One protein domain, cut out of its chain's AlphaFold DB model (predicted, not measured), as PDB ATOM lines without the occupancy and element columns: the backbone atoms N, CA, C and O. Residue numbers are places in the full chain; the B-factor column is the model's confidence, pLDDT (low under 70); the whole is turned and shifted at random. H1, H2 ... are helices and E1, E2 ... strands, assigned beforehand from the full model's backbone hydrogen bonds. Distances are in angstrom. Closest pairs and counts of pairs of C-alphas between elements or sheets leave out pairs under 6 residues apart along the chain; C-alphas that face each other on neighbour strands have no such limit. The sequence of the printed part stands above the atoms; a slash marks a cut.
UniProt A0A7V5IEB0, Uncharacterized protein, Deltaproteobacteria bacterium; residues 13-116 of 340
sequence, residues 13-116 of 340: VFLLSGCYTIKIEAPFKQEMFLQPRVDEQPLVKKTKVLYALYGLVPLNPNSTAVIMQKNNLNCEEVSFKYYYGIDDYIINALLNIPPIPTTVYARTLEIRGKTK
ATOM      1  N   VAL A  13       1.937  32.501 -22.210       73.25
ATOM      2  CA  VAL A  13       1.859  31.455 -21.174       73.25
ATOM      3  C   VAL A  13       2.109  32.029 -19.773       73.25
ATOM      4  O   VAL A  13       1.397  31.684 -18.830       73.25
ATOM      5  N   PHE A  14       3.072  32.942 -19.617       71.00
ATOM      6  CA  PHE A  14       3.320  33.617 -18.337       71.00
ATOM      7  C   PHE A  14       2.153  34.506 -17.891       71.00
ATOM      8  O   PHE A  14       1.796  34.487 -16.717       71.00
ATOM      9  N   LEU A  15       1.520  35.237 -18.810       71.69
ATOM     10  CA  LEU A  15       0.366  36.082 -18.485       71.69
ATOM     11  C   LEU A  15      -0.862  35.253 -18.083       71.69
ATOM     12  O   LEU A  15      -1.573  35.630 -17.156       71.69
ATOM     13  N   LEU A  16      -1.088  34.107 -18.730       65.12
ATOM     14  CA  LEU A  16      -2.231  33.237 -18.432       65.12
ATOM     15  C   LEU A  16      -2.030  32.395 -17.162       65.12
ATOM     16  O   LEU A  16      -2.992  32.104 -16.458       65.12
ATOM     17  N   SER A  17      -0.789  32.047 -16.814       62.72
ATOM     18  CA  SER A  17      -0.475  31.269 -15.602       62.72
ATOM     19  C   SER A  17      -0.561  32.069 -14.288       62.72
ATOM     20  O   SER A  17      -0.339  31.510 -13.211       62.72
ATOM     21  N   GLY A  18      -0.910  33.360 -14.341       59.25
ATOM     22  CA  GLY A  18      -1.038  34.233 -13.169       59.25
ATOM     23  C   GLY A  18      -2.463  34.433 -12.639       59.25
ATOM     24  O   GLY A  18      -2.620  34.939 -11.530       59.25
ATOM     25  N   CYS A  19      -3.504  34.035 -13.375       66.38
ATOM     26  CA  CYS A  19      -4.893  34.443 -13.107       66.38
ATOM     27  C   CYS A  19      -5.617  33.631 -12.017       66.38
ATOM     28  O   CYS A  19      -6.808  33.361 -12.131       66.38
ATOM     29  N   TYR A  20      -4.923  33.249 -10.945       71.88
ATOM     30  CA  TYR A  20      -5.544  32.553  -9.818       71.88
ATOM     31  C   TYR A  20      -5.998  33.562  -8.772       71.88
ATOM     32  O   TYR A  20      -5.171  34.183  -8.102       71.88
ATOM     33  N   THR A  21      -7.309  33.696  -8.592       78.19
ATOM     34  CA  THR A  21      -7.878  34.603  -7.592       78.19
ATOM     35  C   THR A  21      -8.593  33.811  -6.501       78.19
ATOM     36  O   THR A  21      -9.461  32.970  -6.764       78.19
ATOM     37  N   ILE A  22      -8.210  34.075  -5.252       85.12
ATOM     38  CA  ILE A  22      -8.991  33.717  -4.067       85.12
ATOM     39  C   ILE A  22      -9.786  34.944  -3.662       85.12
ATOM     40  O   ILE A  22      -9.241  36.045  -3.589       85.12
ATOM     41  N   LYS A  23     -11.070  34.742  -3.383       88.00
ATOM     42  CA  LYS A  23     -11.937  35.804  -2.891       88.00
ATOM     43  C   LYS A  23     -11.757  35.888  -1.376       88.00
ATOM     44  O   LYS A  23     -12.170  34.982  -0.653       88.00
ATOM     45  N   ILE A  24     -11.069  36.929  -0.914       87.75
ATOM     46  CA  ILE A  24     -10.847  37.160   0.516       87.75
ATOM     47  C   ILE A  24     -12.032  37.956   1.050       87.75
ATOM     48  O   ILE A  24     -12.183  39.137   0.761       87.75
ATOM     49  N   GLU A  25     -12.882  37.275   1.805       89.94
ATOM     50  CA  GLU A  25     -14.102  37.811   2.400       89.94
ATOM     51  C   GLU A  25     -14.275  37.288   3.822       89.94
ATOM     52  O   GLU A  25     -13.903  36.149   4.136       89.94
ATOM     53  N   ALA A  26     -14.875  38.118   4.672       86.94
ATOM     54  CA  ALA A  26     -15.292  37.708   5.999       86.94
ATOM     55  C   ALA A  26     -16.644  36.971   5.945       86.94
ATOM     56  O   ALA A  26     -17.529  37.381   5.190       86.94
ATOM     57  N   PRO A  27     -16.839  35.898   6.735       89.12
ATOM     58  CA  PRO A  27     -18.150  35.314   6.973       89.12
ATOM     59  C   PRO A  27     -19.156  36.360   7.449       89.12
ATOM     60  O   PRO A  27     -18.841  37.235   8.256       89.12
ATOM     61  N   PHE A  28     -20.398  36.234   6.989       87.00
ATOM     62  CA  PHE A  28     -21.484  37.095   7.442       87.00
ATOM     63  C   PHE A  28     -21.621  37.041   8.974       87.00
ATOM     64  O   PHE A  28     -21.679  35.953   9.544       87.00
ATOM     65  N   LYS A  29     -21.697  38.217   9.617       85.75
ATOM     66  CA  LYS A  29     -21.814  38.400  11.082       85.75
ATOM     67  C   LYS A  29     -20.618  37.919  11.920       85.75
ATOM     68  O   LYS A  29     -20.753  37.814  13.136       85.75
ATOM     69  N   GLN A  30     -19.461  37.658  11.314       84.81
ATOM     70  CA  GLN A  30     -18.237  37.363  12.058       84.81
ATOM     71  C   GLN A  30     -17.275  38.547  11.970       84.81
ATOM     72  O   GLN A  30     -16.768  38.871  10.898       84.81
ATOM     73  N   GLU A  31     -17.017  39.193  13.106       84.12
ATOM     74  CA  GLU A  31     -15.943  40.179  13.213       84.12
ATOM     75  C   GLU A  31     -14.598  39.455  13.159       84.12
ATOM     76  O   GLU A  31     -14.314  38.592  13.994       84.12
ATOM     77  N   MET A  32     -13.790  39.789  12.155       85.06
ATOM     78  CA  MET A  32     -12.463  39.215  11.966       85.06
ATOM     79  C   MET A  32     -11.472  40.296  11.569       85.06
ATOM     80  O   MET A  32     -11.750  41.122  10.698       85.06
ATOM     81  N   PHE A  33     -10.282  40.226  12.149       90.00
ATOM     82  CA  PHE A  33      -9.158  41.062  11.772       90.00
ATOM     83  C   PHE A  33      -8.287  40.312  10.772       90.00
ATOM     84  O   PHE A  33      -7.655  39.301  11.093       90.00
ATOM     85  N   LEU A  34      -8.265  40.811   9.537       90.31
ATOM     86  CA  LEU A  34      -7.343  40.323   8.522       90.31
ATOM     87  C   LEU A  34      -5.943  40.833   8.858       90.31
ATOM     88  O   LEU A  34      -5.671  42.030   8.766       90.31
ATOM     89  N   GLN A  35      -5.053  39.926   9.241       90.81
ATOM     90  CA  GLN A  35      -3.650  40.250   9.437       90.81
ATOM     91  C   GLN A  35      -2.868  40.081   8.132       90.81
ATOM     92  O   GLN A  35      -3.228  39.252   7.283       90.81
ATOM     93  N   PRO A  36      -1.771  40.842   7.958       86.94
ATOM     94  CA  PRO A  36      -0.806  40.556   6.910       86.94
ATOM     95  C   PRO A  36      -0.311  39.112   7.033       86.94
ATOM     96  O   PRO A  36      -0.462  38.451   8.059       86.94
ATOM     97  N   ARG A  37       0.261  38.584   5.955       80.94
ATOM     98  CA  ARG A  37       0.738  37.203   5.920       80.94
ATOM     99  C   ARG A  37       1.906  37.029   6.897       80.94
ATOM    100  O   ARG A  37       3.039  37.351   6.552       80.94
ATOM    101  N   VAL A  38       1.619  36.508   8.089       80.81
ATOM    102  CA  VAL A  38       2.613  36.197   9.122       80.81
ATOM    103  C   VAL A  38       2.686  34.680   9.287       80.81
ATOM    104  O   VAL A  38       1.703  34.034   9.646       80.81
ATOM    105  N   ASP A  39       3.855  34.096   9.019       82.06
ATOM    106  CA  ASP A  39       4.058  32.645   9.133       82.06
ATOM    107  C   ASP A  39       4.048  32.151  10.599       82.06
ATOM    108  O   ASP A  39       3.889  30.954  10.836       82.06
ATOM    109  N   GLU A  40       4.147  33.063  11.572       85.81
ATOM    110  CA  GLU A  40       4.110  32.783  13.018       85.81
ATOM    111  C   GLU A  40       2.713  32.422  13.542       85.81
ATOM    112  O   GLU A  40       2.587  31.820  14.609       85.81
ATOM    113  N   GLN A  41       1.645  32.757  12.810       89.25
ATOM    114  CA  GLN A  41       0.298  32.372  13.223       89.25
ATOM    115  C   GLN A  41       0.097  30.850  13.109       89.25
ATOM    116  O   GLN A  41       0.524  30.240  12.114       89.25
ATOM    117  N   PRO A  42      -0.602  30.223  14.078       92.06
ATOM    118  CA  PRO A  42      -0.835  28.789  14.048       92.06
ATOM    119  C   PRO A  42      -1.721  28.413  12.858       92.06
ATOM    120  O   PRO A  42      -2.656  29.129  12.488       92.06
ATOM    121  N   LEU A  43      -1.410  27.270  12.247       93.75
ATOM    122  CA  LEU A  43      -2.197  26.718  11.152       93.75
ATOM    123  C   LEU A  43      -3.533  26.202  11.687       93.75
ATOM    124  O   LEU A  43      -3.570  25.232  12.437       93.75
ATOM    125  N   VAL A  44      -4.623  26.832  11.254       94.31
ATOM    126  CA  VAL A  44      -5.989  26.442  11.625       94.31
ATOM    127  C   VAL A  44      -6.514  25.402  10.647       94.31
ATOM    128  O   VAL A  44      -7.057  24.370  11.039       94.31
ATOM    129  N   LYS A  45      -6.361  25.665   9.344       94.81
ATOM    130  CA  LYS A  45      -6.875  24.782   8.297       94.81
ATOM    131  C   LYS A  45      -6.041  24.872   7.030       94.81
ATOM    132  O   LYS A  45      -5.635  25.947   6.608       94.81
ATOM    133  N   LYS A  46      -5.867  23.728   6.375       95.69
ATOM    134  CA  LYS A  46      -5.331  23.620   5.017       95.69
ATOM    135  C   LYS A  46      -6.423  23.061   4.110       95.69
ATOM    136  O   LYS A  46      -7.049  22.059   4.455       95.69
ATOM    137  N   THR A  47      -6.680  23.714   2.982       95.06
ATOM    138  CA  THR A  47      -7.661  23.264   1.988       95.06
ATOM    139  C   THR A  47      -7.104  23.381   0.577       95.06
ATOM    140  O   THR A  47      -6.210  24.186   0.306       95.06
ATOM    141  N   LYS A  48      -7.629  22.559  -0.327       94.62
ATOM    142  CA  LYS A  48      -7.290  22.586  -1.749       94.62
ATOM    143  C   LYS A  48      -8.353  23.356  -2.499       94.62
ATOM    144  O   LYS A  48      -9.536  23.064  -2.347       94.62
ATOM    145  N   VAL A  49      -7.930  24.308  -3.315       93.75
ATOM    146  CA  VAL A  49      -8.800  25.010  -4.253       93.75
ATOM    147  C   VAL A  49      -8.446  24.522  -5.651       93.75
ATOM    148  O   VAL A  49      -7.293  24.614  -6.072       93.75
ATOM    149  N   LEU A  50      -9.427  23.938  -6.325       92.88
ATOM    150  CA  LEU A  50      -9.308  23.405  -7.671       92.88
ATOM    151  C   LEU A  50      -9.843  24.443  -8.643       92.88
ATOM    152  O   LEU A  50     -10.920  24.994  -8.431       92.88
ATOM    153  N   TYR A  51      -9.122  24.671  -9.726       90.31
ATOM    154  CA  TYR A  51      -9.529  25.575 -10.786       90.31
ATOM    155  C   TYR A  51      -9.480  24.855 -12.116       90.31
ATOM    156  O   TYR A  51      -8.482  24.214 -12.389       90.31
ATOM    157  N   ALA A  52     -10.496  24.999 -12.953       86.06
ATOM    158  CA  ALA A  52     -10.440  24.674 -14.369       86.06
ATOM    159  C   ALA A  52      -9.931  25.873 -15.184       86.06
ATOM    160  O   ALA A  52      -9.799  26.991 -14.672       86.06
ATOM    161  N   LEU A  53      -9.673  25.640 -16.474       81.62
ATOM    162  CA  LEU A  53      -9.254  26.653 -17.441       81.62
ATOM    163  C   LEU A  53      -8.042  27.462 -16.950       81.62
ATOM    164  O   LEU A  53      -8.068  28.687 -16.964       81.62
ATOM    165  N   TYR A  54      -6.985  26.781 -16.496       76.25
ATOM    166  CA  TYR A  54      -5.720  27.416 -16.086       76.25
ATOM    167  C   TYR A  54      -5.824  28.372 -14.889       76.25
ATOM    168  O   TYR A  54      -4.999  29.273 -14.747       76.25
ATOM    169  N   GLY A  55      -6.812  28.188 -14.010       78.00
ATOM    170  CA  GLY A  55      -7.000  29.077 -12.857       78.00
ATOM    171  C   GLY A  55      -8.197  30.011 -12.966       78.00
ATOM    172  O   GLY A  55      -8.507  30.691 -11.992       78.00
ATOM    173  N   LEU A  56      -8.883  30.039 -14.111       80.44
ATOM    174  CA  LEU A  56      -9.958  31.001 -14.364       80.44
ATOM    175  C   LEU A  56     -11.270  30.635 -13.669       80.44
ATOM    176  O   LEU A  56     -11.997  31.525 -13.231       80.44
ATOM    177  N   VAL A  57     -11.591  29.341 -13.572       85.12
ATOM    178  CA  VAL A  57     -12.891  28.892 -13.054       85.12
ATOM    179  C   VAL A  57     -12.682  28.024 -11.822       85.12
ATOM    180  O   VAL A  57     -12.225  26.893 -11.967       85.12
ATOM    181  N   PRO A  58     -13.006  28.499 -10.608       90.06
ATOM    182  CA  PRO A  58     -12.923  27.661  -9.420       90.06
ATOM    183  C   PRO A  58     -13.952  26.523  -9.519       90.06
ATOM    184  O   PRO A  58     -15.146  26.759  -9.676       90.06
ATOM    185  N   LEU A  59     -13.486  25.276  -9.437       90.88
ATOM    186  CA  LEU A  59     -14.329  24.074  -9.412       90.88
ATOM    187  C   LEU A  59     -14.901  23.795  -8.020       90.88
ATOM    188  O   LEU A  59     -15.887  23.079  -7.875       90.88
ATOM    189  N   ASN A  60     -14.269  24.338  -6.984       92.81
ATOM    190  CA  ASN A  60     -14.752  24.290  -5.614       92.81
ATOM    191  C   ASN A  60     -14.727  25.697  -4.990       92.81
ATOM    192  O   ASN A  60     -14.122  26.605  -5.563       92.81
ATOM    193  N   PRO A  61     -15.396  25.920  -3.841       91.19
ATOM    194  CA  PRO A  61     -15.473  27.252  -3.251       91.19
ATOM    195  C   PRO A  61     -14.082  27.859  -3.027       91.19
ATOM    196  O   PRO A  61     -13.269  27.301  -2.293       91.19
ATOM    197  N   ASN A  62     -13.832  29.017  -3.641       92.69
ATOM    198  CA  ASN A  62     -12.594  29.793  -3.517       92.69
ATOM    199  C   ASN A  62     -12.766  31.059  -2.654       92.69
ATOM    200  O   ASN A  62     -11.851  31.882  -2.596       92.69
ATOM    201  N   SER A  63     -13.934  31.235  -2.024       93.06
ATOM    202  CA  SER A  63     -14.190  32.311  -1.063       93.06
ATOM    203  C   SER A  63     -13.791  31.872   0.340       93.06
ATOM    204  O   SER A  63     -14.242  30.831   0.830       93.06
ATOM    205  N   THR A  64     -12.960  32.675   1.005       93.12
ATOM    206  CA  THR A  64     -12.530  32.410   2.384       93.12
ATOM    207  C   THR A  64     -13.716  32.383   3.341       93.12
ATOM    208  O   THR A  64     -13.732  31.539   4.232       93.12
ATOM    209  N   ALA A  65     -14.745  33.207   3.113       93.38
ATOM    210  CA  ALA A  65     -15.962  33.223   3.921       93.38
ATOM    211  C   ALA A  65     -16.667  31.858   3.905       93.38
ATOM    212  O   ALA A  65     -16.947  31.283   4.957       93.38
ATOM    213  N   VAL A  66     -16.872  31.294   2.709       93.94
ATOM    214  CA  VAL A  66     -17.522  29.985   2.532       93.94
ATOM    215  C   VAL A  66     -16.688  28.869   3.158       93.94
ATOM    216  O   VAL A  66     -17.226  27.975   3.810       93.94
ATOM    217  N   ILE A  67     -15.364  28.916   2.991       93.44
ATOM    218  CA  ILE A  67     -14.460  27.903   3.551       93.44
ATOM    219  C   ILE A  67     -14.469  27.959   5.081       93.44
ATOM    220  O   ILE A  67     -14.527  26.908   5.721       93.44
ATOM    221  N   MET A  68     -14.439  29.153   5.671       93.25
ATOM    222  CA  MET A  68     -14.481  29.327   7.122       93.25
ATOM    223  C   MET A  68     -15.812  28.859   7.710       93.25
ATOM    224  O   MET A  68     -15.797  28.069   8.653       93.25
ATOM    225  N   GLN A  69     -16.942  29.248   7.108       92.56
ATOM    226  CA  GLN A  69     -18.276  28.805   7.533       92.56
ATOM    227  C   GLN A  69     -18.429  27.286   7.435       92.56
ATOM    228  O   GLN A  69     -18.822  26.644   8.402       92.56
ATOM    229  N   LYS A  70     -18.038  26.682   6.304       92.50
ATOM    230  CA  LYS A  70     -18.126  25.226   6.095       92.50
ATOM    231  C   LYS A  70     -17.317  24.421   7.118       92.50
ATOM    232  O   LYS A  70     -17.624  23.258   7.358       92.50
ATOM    233  N   ASN A  71     -16.268  25.014   7.684       90.38
ATOM    234  CA  ASN A  71     -15.399  24.366   8.664       90.38
ATOM    235  C   ASN A  71     -15.639  24.855  10.104       90.38
ATOM    236  O   ASN A  71     -14.852  24.495  10.974       90.38
ATOM    237  N   ASN A  72     -16.686  25.653  10.362       91.44
ATOM    238  CA  ASN A  72     -16.988  26.239  11.675       91.44
ATOM    239  C   ASN A  72     -15.776  26.944  12.319       91.44
ATOM    240  O   ASN A  72     -15.523  26.819  13.515       91.44
ATOM    241  N   LEU A  73     -14.991  27.669  11.514       90.75
ATOM    242  CA  LEU A  73     -13.784  28.348  11.988       90.75
ATOM    243  C   LEU A  73     -14.131  29.716  12.579       90.75
ATOM    244  O   LEU A  73     -14.339  30.686  11.849       90.75
ATOM    245  N   ASN A  74     -14.138  29.803  13.907       91.00
ATOM    246  CA  ASN A  74     -14.309  31.065  14.619       91.00
ATOM    247  C   ASN A  74     -12.949  31.652  15.026       91.00
ATOM    248  O   ASN A  74     -12.458  31.430  16.134       91.00
ATOM    249  N   CYS A  75     -12.303  32.356  14.100       89.62
ATOM    250  CA  CYS A  75     -11.026  33.023  14.342       89.62
ATOM    251  C   CYS A  75     -11.238  34.523  14.567       89.62
ATOM    252  O   CYS A  75     -12.048  35.140  13.879       89.62
ATOM    253  N   GLU A  76     -10.502  35.095  15.518       89.88
ATOM    254  CA  GLU A  76     -10.481  36.543  15.766       89.88
ATOM    255  C   GLU A  76      -9.515  37.254  14.815       89.88
ATOM    256  O   GLU A  76      -9.856  38.253  14.188       89.88
ATOM    257  N   GLU A  77      -8.325  36.676  14.664       91.94
ATOM    258  CA  GLU A  77      -7.277  37.128  13.757       91.94
ATOM    259  C   GLU A  77      -7.048  36.044  12.710       91.94
ATOM    260  O   GLU A  77      -6.864  34.876  13.072       91.94
ATOM    261  N   VAL A  78      -7.037  36.418  11.429       93.81
ATOM    262  CA  VAL A  78      -6.815  35.481  10.321       93.81
ATOM    263  C   VAL A  78      -5.762  35.994   9.355       93.81
ATOM    264  O   VAL A  78      -5.728  37.177   9.025       93.81
ATOM    265  N   SER A  79      -4.938  35.089   8.843       94.44
ATOM    266  CA  SER A  79      -4.122  35.314   7.658       94.44
ATOM    267  C   SER A  79      -4.295  34.163   6.673       94.44
ATOM    268  O   SER A  79      -4.504  33.000   7.036       94.44
ATOM    269  N   PHE A  80      -4.228  34.506   5.391       93.75
ATOM    270  CA  PHE A  80      -4.401  33.560   4.299       93.75
ATOM    271  C   PHE A  80      -3.092  33.418   3.537       93.75
ATOM    272  O   PHE A  80      -2.488  34.398   3.095       93.75
ATOM    273  N   LYS A  81      -2.653  32.175   3.355       92.75
ATOM    274  CA  LYS A  81      -1.456  31.844   2.588       92.75
ATOM    275  C   LYS A  81      -1.851  30.952   1.428       92.75
ATOM    276  O   LYS A  81      -2.234  29.801   1.607       92.75
ATOM    277  N   TYR A  82      -1.742  31.509   0.231       90.50
ATOM    278  CA  TYR A  82      -2.016  30.800  -1.007       90.50
ATOM    279  C   TYR A  82      -0.709  30.449  -1.708       90.50
ATOM    280  O   TYR A  82       0.126  31.325  -1.944       90.50
ATOM    281  N   TYR A  83      -0.503  29.167  -1.987       91.25
ATOM    282  CA  TYR A  83       0.730  28.677  -2.593       91.25
ATOM    283  C   TYR A  83       0.513  27.355  -3.327       91.25
ATOM    284  O   TYR A  83      -0.571  26.772  -3.310       91.25
ATOM    285  N   TYR A  84       1.577  26.904  -3.980       89.38
ATOM    286  CA  TYR A  84       1.620  25.660  -4.722       89.38
ATOM    287  C   TYR A  84       2.484  24.650  -3.961       89.38
ATOM    288  O   TYR A  84       3.695  24.835  -3.828       89.38
ATOM    289  N   GLY A  85       1.849  23.639  -3.378       90.75
ATOM    290  CA  GLY A  85       2.501  22.566  -2.632       90.75
ATOM    291  C   GLY A  85       3.014  21.442  -3.534       90.75
ATOM    292  O   GLY A  85       2.683  21.369  -4.714       90.75
ATOM    293  N   ILE A  86       3.807  20.528  -2.967       92.50
ATOM    294  CA  ILE A  86       4.289  19.328  -3.682       92.50
ATOM    295  C   ILE A  86       3.113  18.461  -4.153       92.50
ATOM    296  O   ILE A  86       3.094  17.969  -5.276       92.50
ATOM    297  N   ASP A  87       2.099  18.315  -3.310       93.00
ATOM    298  CA  ASP A  87       0.870  17.596  -3.623       93.00
ATOM    299  C   ASP A  87       0.046  18.273  -4.733       93.00
ATOM    300  O   ASP A  87      -0.563  17.573  -5.536       93.00
ATOM    301  N   ASP A  88       0.092  19.605  -4.860       91.50
ATOM    302  CA  ASP A  88      -0.513  20.314  -6.000       91.50
ATOM    303  C   ASP A  88       0.174  19.945  -7.325       91.50
ATOM    304  O   ASP A  88      -0.502  19.759  -8.336       91.50
ATOM    305  N   TYR A  89       1.504  19.770  -7.331       88.25
ATOM    306  CA  TYR A  89       2.225  19.298  -8.522       88.25
ATOM    307  C   TYR A  89       1.791  17.896  -8.929       88.25
ATOM    308  O   TYR A  89       1.585  17.655 -10.115       88.25
ATOM    309  N   ILE A  90       1.624  16.992  -7.964       91.38
ATOM    310  CA  ILE A  90       1.199  15.616  -8.236       91.38
ATOM    311  C   ILE A  90      -0.231  15.602  -8.779       91.38
ATOM    312  O   ILE A  90      -0.482  14.972  -9.804       91.38
ATOM    313  N   ILE A  91      -1.155  16.335  -8.146       89.00
ATOM    314  CA  ILE A  91      -2.545  16.435  -8.615       89.00
ATOM    315  C   ILE A  91      -2.581  16.989 -10.039       89.00
ATOM    316  O   ILE A  91      -3.252  16.430 -10.903       89.00
ATOM    317  N   ASN A  92      -1.812  18.039 -10.317       87.50
ATOM    318  CA  ASN A  92      -1.838  18.674 -11.630       87.50
ATOM    319  C   ASN A  92      -1.151  17.808 -12.684       87.50
ATOM    320  O   ASN A  92      -1.639  17.747 -13.807       87.50
ATOM    321  N   ALA A  93      -0.097  17.072 -12.328       86.56
ATOM    322  CA  ALA A  93       0.507  16.086 -13.213       86.56
ATOM    323  C   ALA A  93      -0.473  14.958 -13.559       86.56
ATOM    324  O   ALA A  93      -0.561  14.602 -14.726       86.56
ATOM    325  N   LEU A  94      -1.230  14.444 -12.582       87.75
ATOM    326  CA  LEU A  94      -2.209  13.365 -12.775       87.75
ATOM    327  C   LEU A  94      -3.444  13.809 -13.569       87.75
ATOM    328  O   LEU A  94      -3.946  13.057 -14.399       87.75
ATOM    329  N   LEU A  95      -3.939  15.021 -13.322       84.31
ATOM    330  CA  LEU A  95      -5.137  15.543 -13.986       84.31
ATOM    331  C   LEU A  95      -4.857  16.048 -15.409       84.31
ATOM    332  O   LEU A  95      -5.761  16.055 -16.242       84.31
ATOM    333  N   ASN A  96      -3.616  16.426 -15.717       80.62
ATOM    334  CA  ASN A  96      -3.216  16.878 -17.054       80.62
ATOM    335  C   ASN A  96      -2.569  15.762 -17.906       80.62
ATOM    336  O   ASN A  96      -1.890  16.070 -18.888       80.62
ATOM    337  N   ILE A  97      -2.748  14.476 -17.563       79.75
ATOM    338  CA  ILE A  97      -2.239  13.370 -18.392       79.75
ATOM    339  C   ILE A  97      -3.077  13.270 -19.685       79.75
ATOM    340  O   ILE A  97      -4.307  13.184 -19.622       79.75
ATOM    341  N   PRO A  98      -2.447  13.232 -20.874       71.56
ATOM    342  CA  PRO A  98      -3.144  12.958 -22.132       71.56
ATOM    343  C   PRO A  98      -3.930  11.632 -22.070       71.56
ATOM    344  O   PRO A  98      -3.422  10.662 -21.508       71.56
ATOM    345  N   PRO A  99      -5.139  11.529 -22.657       68.38
ATOM    346  CA  PRO A  99      -5.706  12.400 -23.689       68.38
ATOM    347  C   PRO A  99      -6.633  13.498 -23.162       68.38
ATOM    348  O   PRO A  99      -7.198  14.235 -23.965       68.38
ATOM    349  N   ILE A 100      -6.820  13.602 -21.847       60.59
ATOM    350  CA  ILE A 100      -7.728  14.578 -21.255       60.59
ATOM    351  C   ILE A 100      -6.859  15.704 -20.692       60.59
ATOM    352  O   ILE A 100      -6.432  15.614 -19.544       60.59
ATOM    353  N   PRO A 101      -6.557  16.772 -21.459       60.09
ATOM    354  CA  PRO A 101      -5.977  17.973 -20.886       60.09
ATOM    355  C   PRO A 101      -7.074  18.648 -20.061       60.09
ATOM    356  O   PRO A 101      -7.666  19.648 -20.475       60.09
ATOM    357  N   THR A 102      -7.421  18.064 -18.909       62.03
ATOM    358  CA  THR A 102      -8.247  18.778 -17.951       62.03
ATOM    359  C   THR A 102      -7.371  19.928 -17.511       62.03
ATOM    360  O   THR A 102      -6.329  19.725 -16.908       62.03
ATOM    361  N   THR A 103      -7.753  21.144 -17.889       78.31
ATOM    362  CA  THR A 103      -7.077  22.404 -17.555       78.31
ATOM    363  C   THR A 103      -7.222  22.718 -16.062       78.31
ATOM    364  O   THR A 103      -7.486  23.856 -15.670       78.31
ATOM    365  N   VAL A 104      -7.125  21.674 -15.239       86.06
ATOM    366  CA  VAL A 104      -7.412  21.636 -13.825       86.06
ATOM    367  C   VAL A 104      -6.113  21.812 -13.066       86.06
ATOM    368  O   VAL A 104      -5.132  21.100 -13.282       86.06
ATOM    369  N   TYR A 105      -6.137  22.788 -12.175       88.81
ATOM    370  CA  TYR A 105      -5.035  23.187 -11.334       88.81
ATOM    371  C   TYR A 105      -5.505  23.230  -9.887       88.81
ATOM    372  O   TYR A 105      -6.390  24.000  -9.516       88.81
ATOM    373  N   ALA A 106      -4.888  22.406  -9.060       92.00
ATOM    374  CA  ALA A 106      -4.944  22.489  -7.619       92.00
ATOM    375  C   ALA A 106      -3.972  23.552  -7.116       92.00
ATOM    376  O   ALA A 106      -2.842  23.668  -7.599       92.00
ATOM    377  N   ARG A 107      -4.424  24.312  -6.123       92.31
ATOM    378  CA  ARG A 107      -3.582  25.153  -5.279       92.31
ATOM    379  C   ARG A 107      -3.983  25.005  -3.825       92.31
ATOM    380  O   ARG A 107      -5.142  24.748  -3.490       92.31
ATOM    381  N   THR A 108      -3.023  25.231  -2.949       94.75
ATOM    382  CA  THR A 108      -3.221  25.153  -1.510       94.75
ATOM    383  C   THR A 108      -3.581  26.512  -0.938       94.75
ATOM    384  O   THR A 108      -2.834  27.477  -1.098       94.75
ATOM    385  N   LEU A 109      -4.681  26.560  -0.192       95.06
ATOM    386  CA  LEU A 109      -5.005  27.653   0.713       95.06
ATOM    387  C   LEU A 109      -4.780  27.200   2.158       95.06
ATOM    388  O   LEU A 109      -5.423  26.269   2.648       95.06
ATOM    389  N   GLU A 110      -3.885  27.890   2.849       95.19
ATOM    390  CA  GLU A 110      -3.735  27.821   4.296       95.19
ATOM    391  C   GLU A 110      -4.466  28.981   4.955       95.19
ATOM    392  O   GLU A 110      -4.288  30.143   4.583       95.19
ATOM    393  N   ILE A 111      -5.264  28.639   5.957       94.62
ATOM    394  CA  ILE A 111      -5.905  29.558   6.885       94.62
ATOM    395  C   ILE A 111      -5.138  29.436   8.193       94.62
ATOM    396  O   ILE A 111      -5.084  28.360   8.802       94.62
ATOM    397  N   ARG A 112      -4.518  30.534   8.603       94.44
ATOM    398  CA  ARG A 112      -3.789  30.658   9.862       94.44
ATOM    399  C   ARG A 112      -4.486  31.699  10.717       94.44
ATOM    400  O   ARG A 112      -5.113  32.609  10.180       94.44
ATOM    401  N   GLY A 113      -4.428  31.546  12.030       93.56
ATOM    402  CA  GLY A 113      -5.138  32.461  12.910       93.56
ATOM    403  C   GLY A 113      -5.307  31.956  14.327       93.56
ATOM    404  O   GLY A 113      -5.118  30.776  14.614       93.56
ATOM    405  N   LYS A 114      -5.692  32.860  15.224       90.44
ATOM    406  CA  LYS A 114      -6.046  32.507  16.600       90.44
ATOM    407  C   LYS A 114      -7.536  32.201  16.650       90.44
ATOM    408  O   LYS A 114      -8.370  33.087  16.452       90.44
ATOM    409  N   THR A 115      -7.875  30.938  16.884       87.94
ATOM    410  CA  THR A 115      -9.256  30.542  17.168       87.94
ATOM    411  C   THR A 115      -9.683  31.221  18.463       87.94
ATOM    412  O   THR A 115      -8.954  31.142  19.457       87.94
ATOM    413  N   LYS A 116     -10.853  31.869  18.473       86.06
ATOM    414  CA  LYS A 116     -11.487  32.254  19.733       86.06
ATOM    415  C   LYS A 116     -11.703  30.948  20.476       86.06
ATOM    416  O   LYS A 116     -12.499  30.122  20.030       86.06
TER     417      LYS A 116
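Overview. This is residues 13 to 116 of the 340 residues of an uncharacterized protein of Deltaproteobacteria bacterium (UniProt A0A7V5IEB0). A long, strongly twisted antiparallel sheet, E1 - E3 - E2, runs along the longest axis, with H3 over one face near one end. Unnamed residues 17 to 42 run from H1 back to E1, with residues 33 to 34 paired beside E2. The 104 printed residues hold H1 E1 H2 E2 H3 E3, mixed, under half in named elements; compact, radius of gyration of the C-alphas 14.8 A, spans 48 by 26 by 25 A.

Arrangement. Inner strand E3, residues 105 to 115, is antiparallel to E1, residues 43 to 52 (N 47 and O 109, 2.9 A), and E2, residues 75 to 83 (N 81 and O 110, 2.9 A). H3, residues 86 to 95, touches E3, closest C-alphas Asp 88 and Ala 106, 5.2 A: two layers, a helix on one face. H2, residues 64 to 70, only grazes the sheet; E1, H2, E2 form a split strand-helix-strand unit, E3 between its strands, with a right-handed crossover. H1, residues 13 to 16, is not on the sheet. In H2 and H3 every O i to N i+4 pair is within hydrogen-bond range.

Along the chain. E3 measures 29.7 A, E1 26.9 A. H1 begins at C-alpha 13 (1.859, 31.455, -21.174); E3 ends at C-alpha 115 (-9.256, 30.542, 17.168).

Size, cuts and confidence. The printed part has no cut; links H1 to E1 and E1 to H2 are long. Residues 16 to 19 and 99 to 102 have pLDDT under 70.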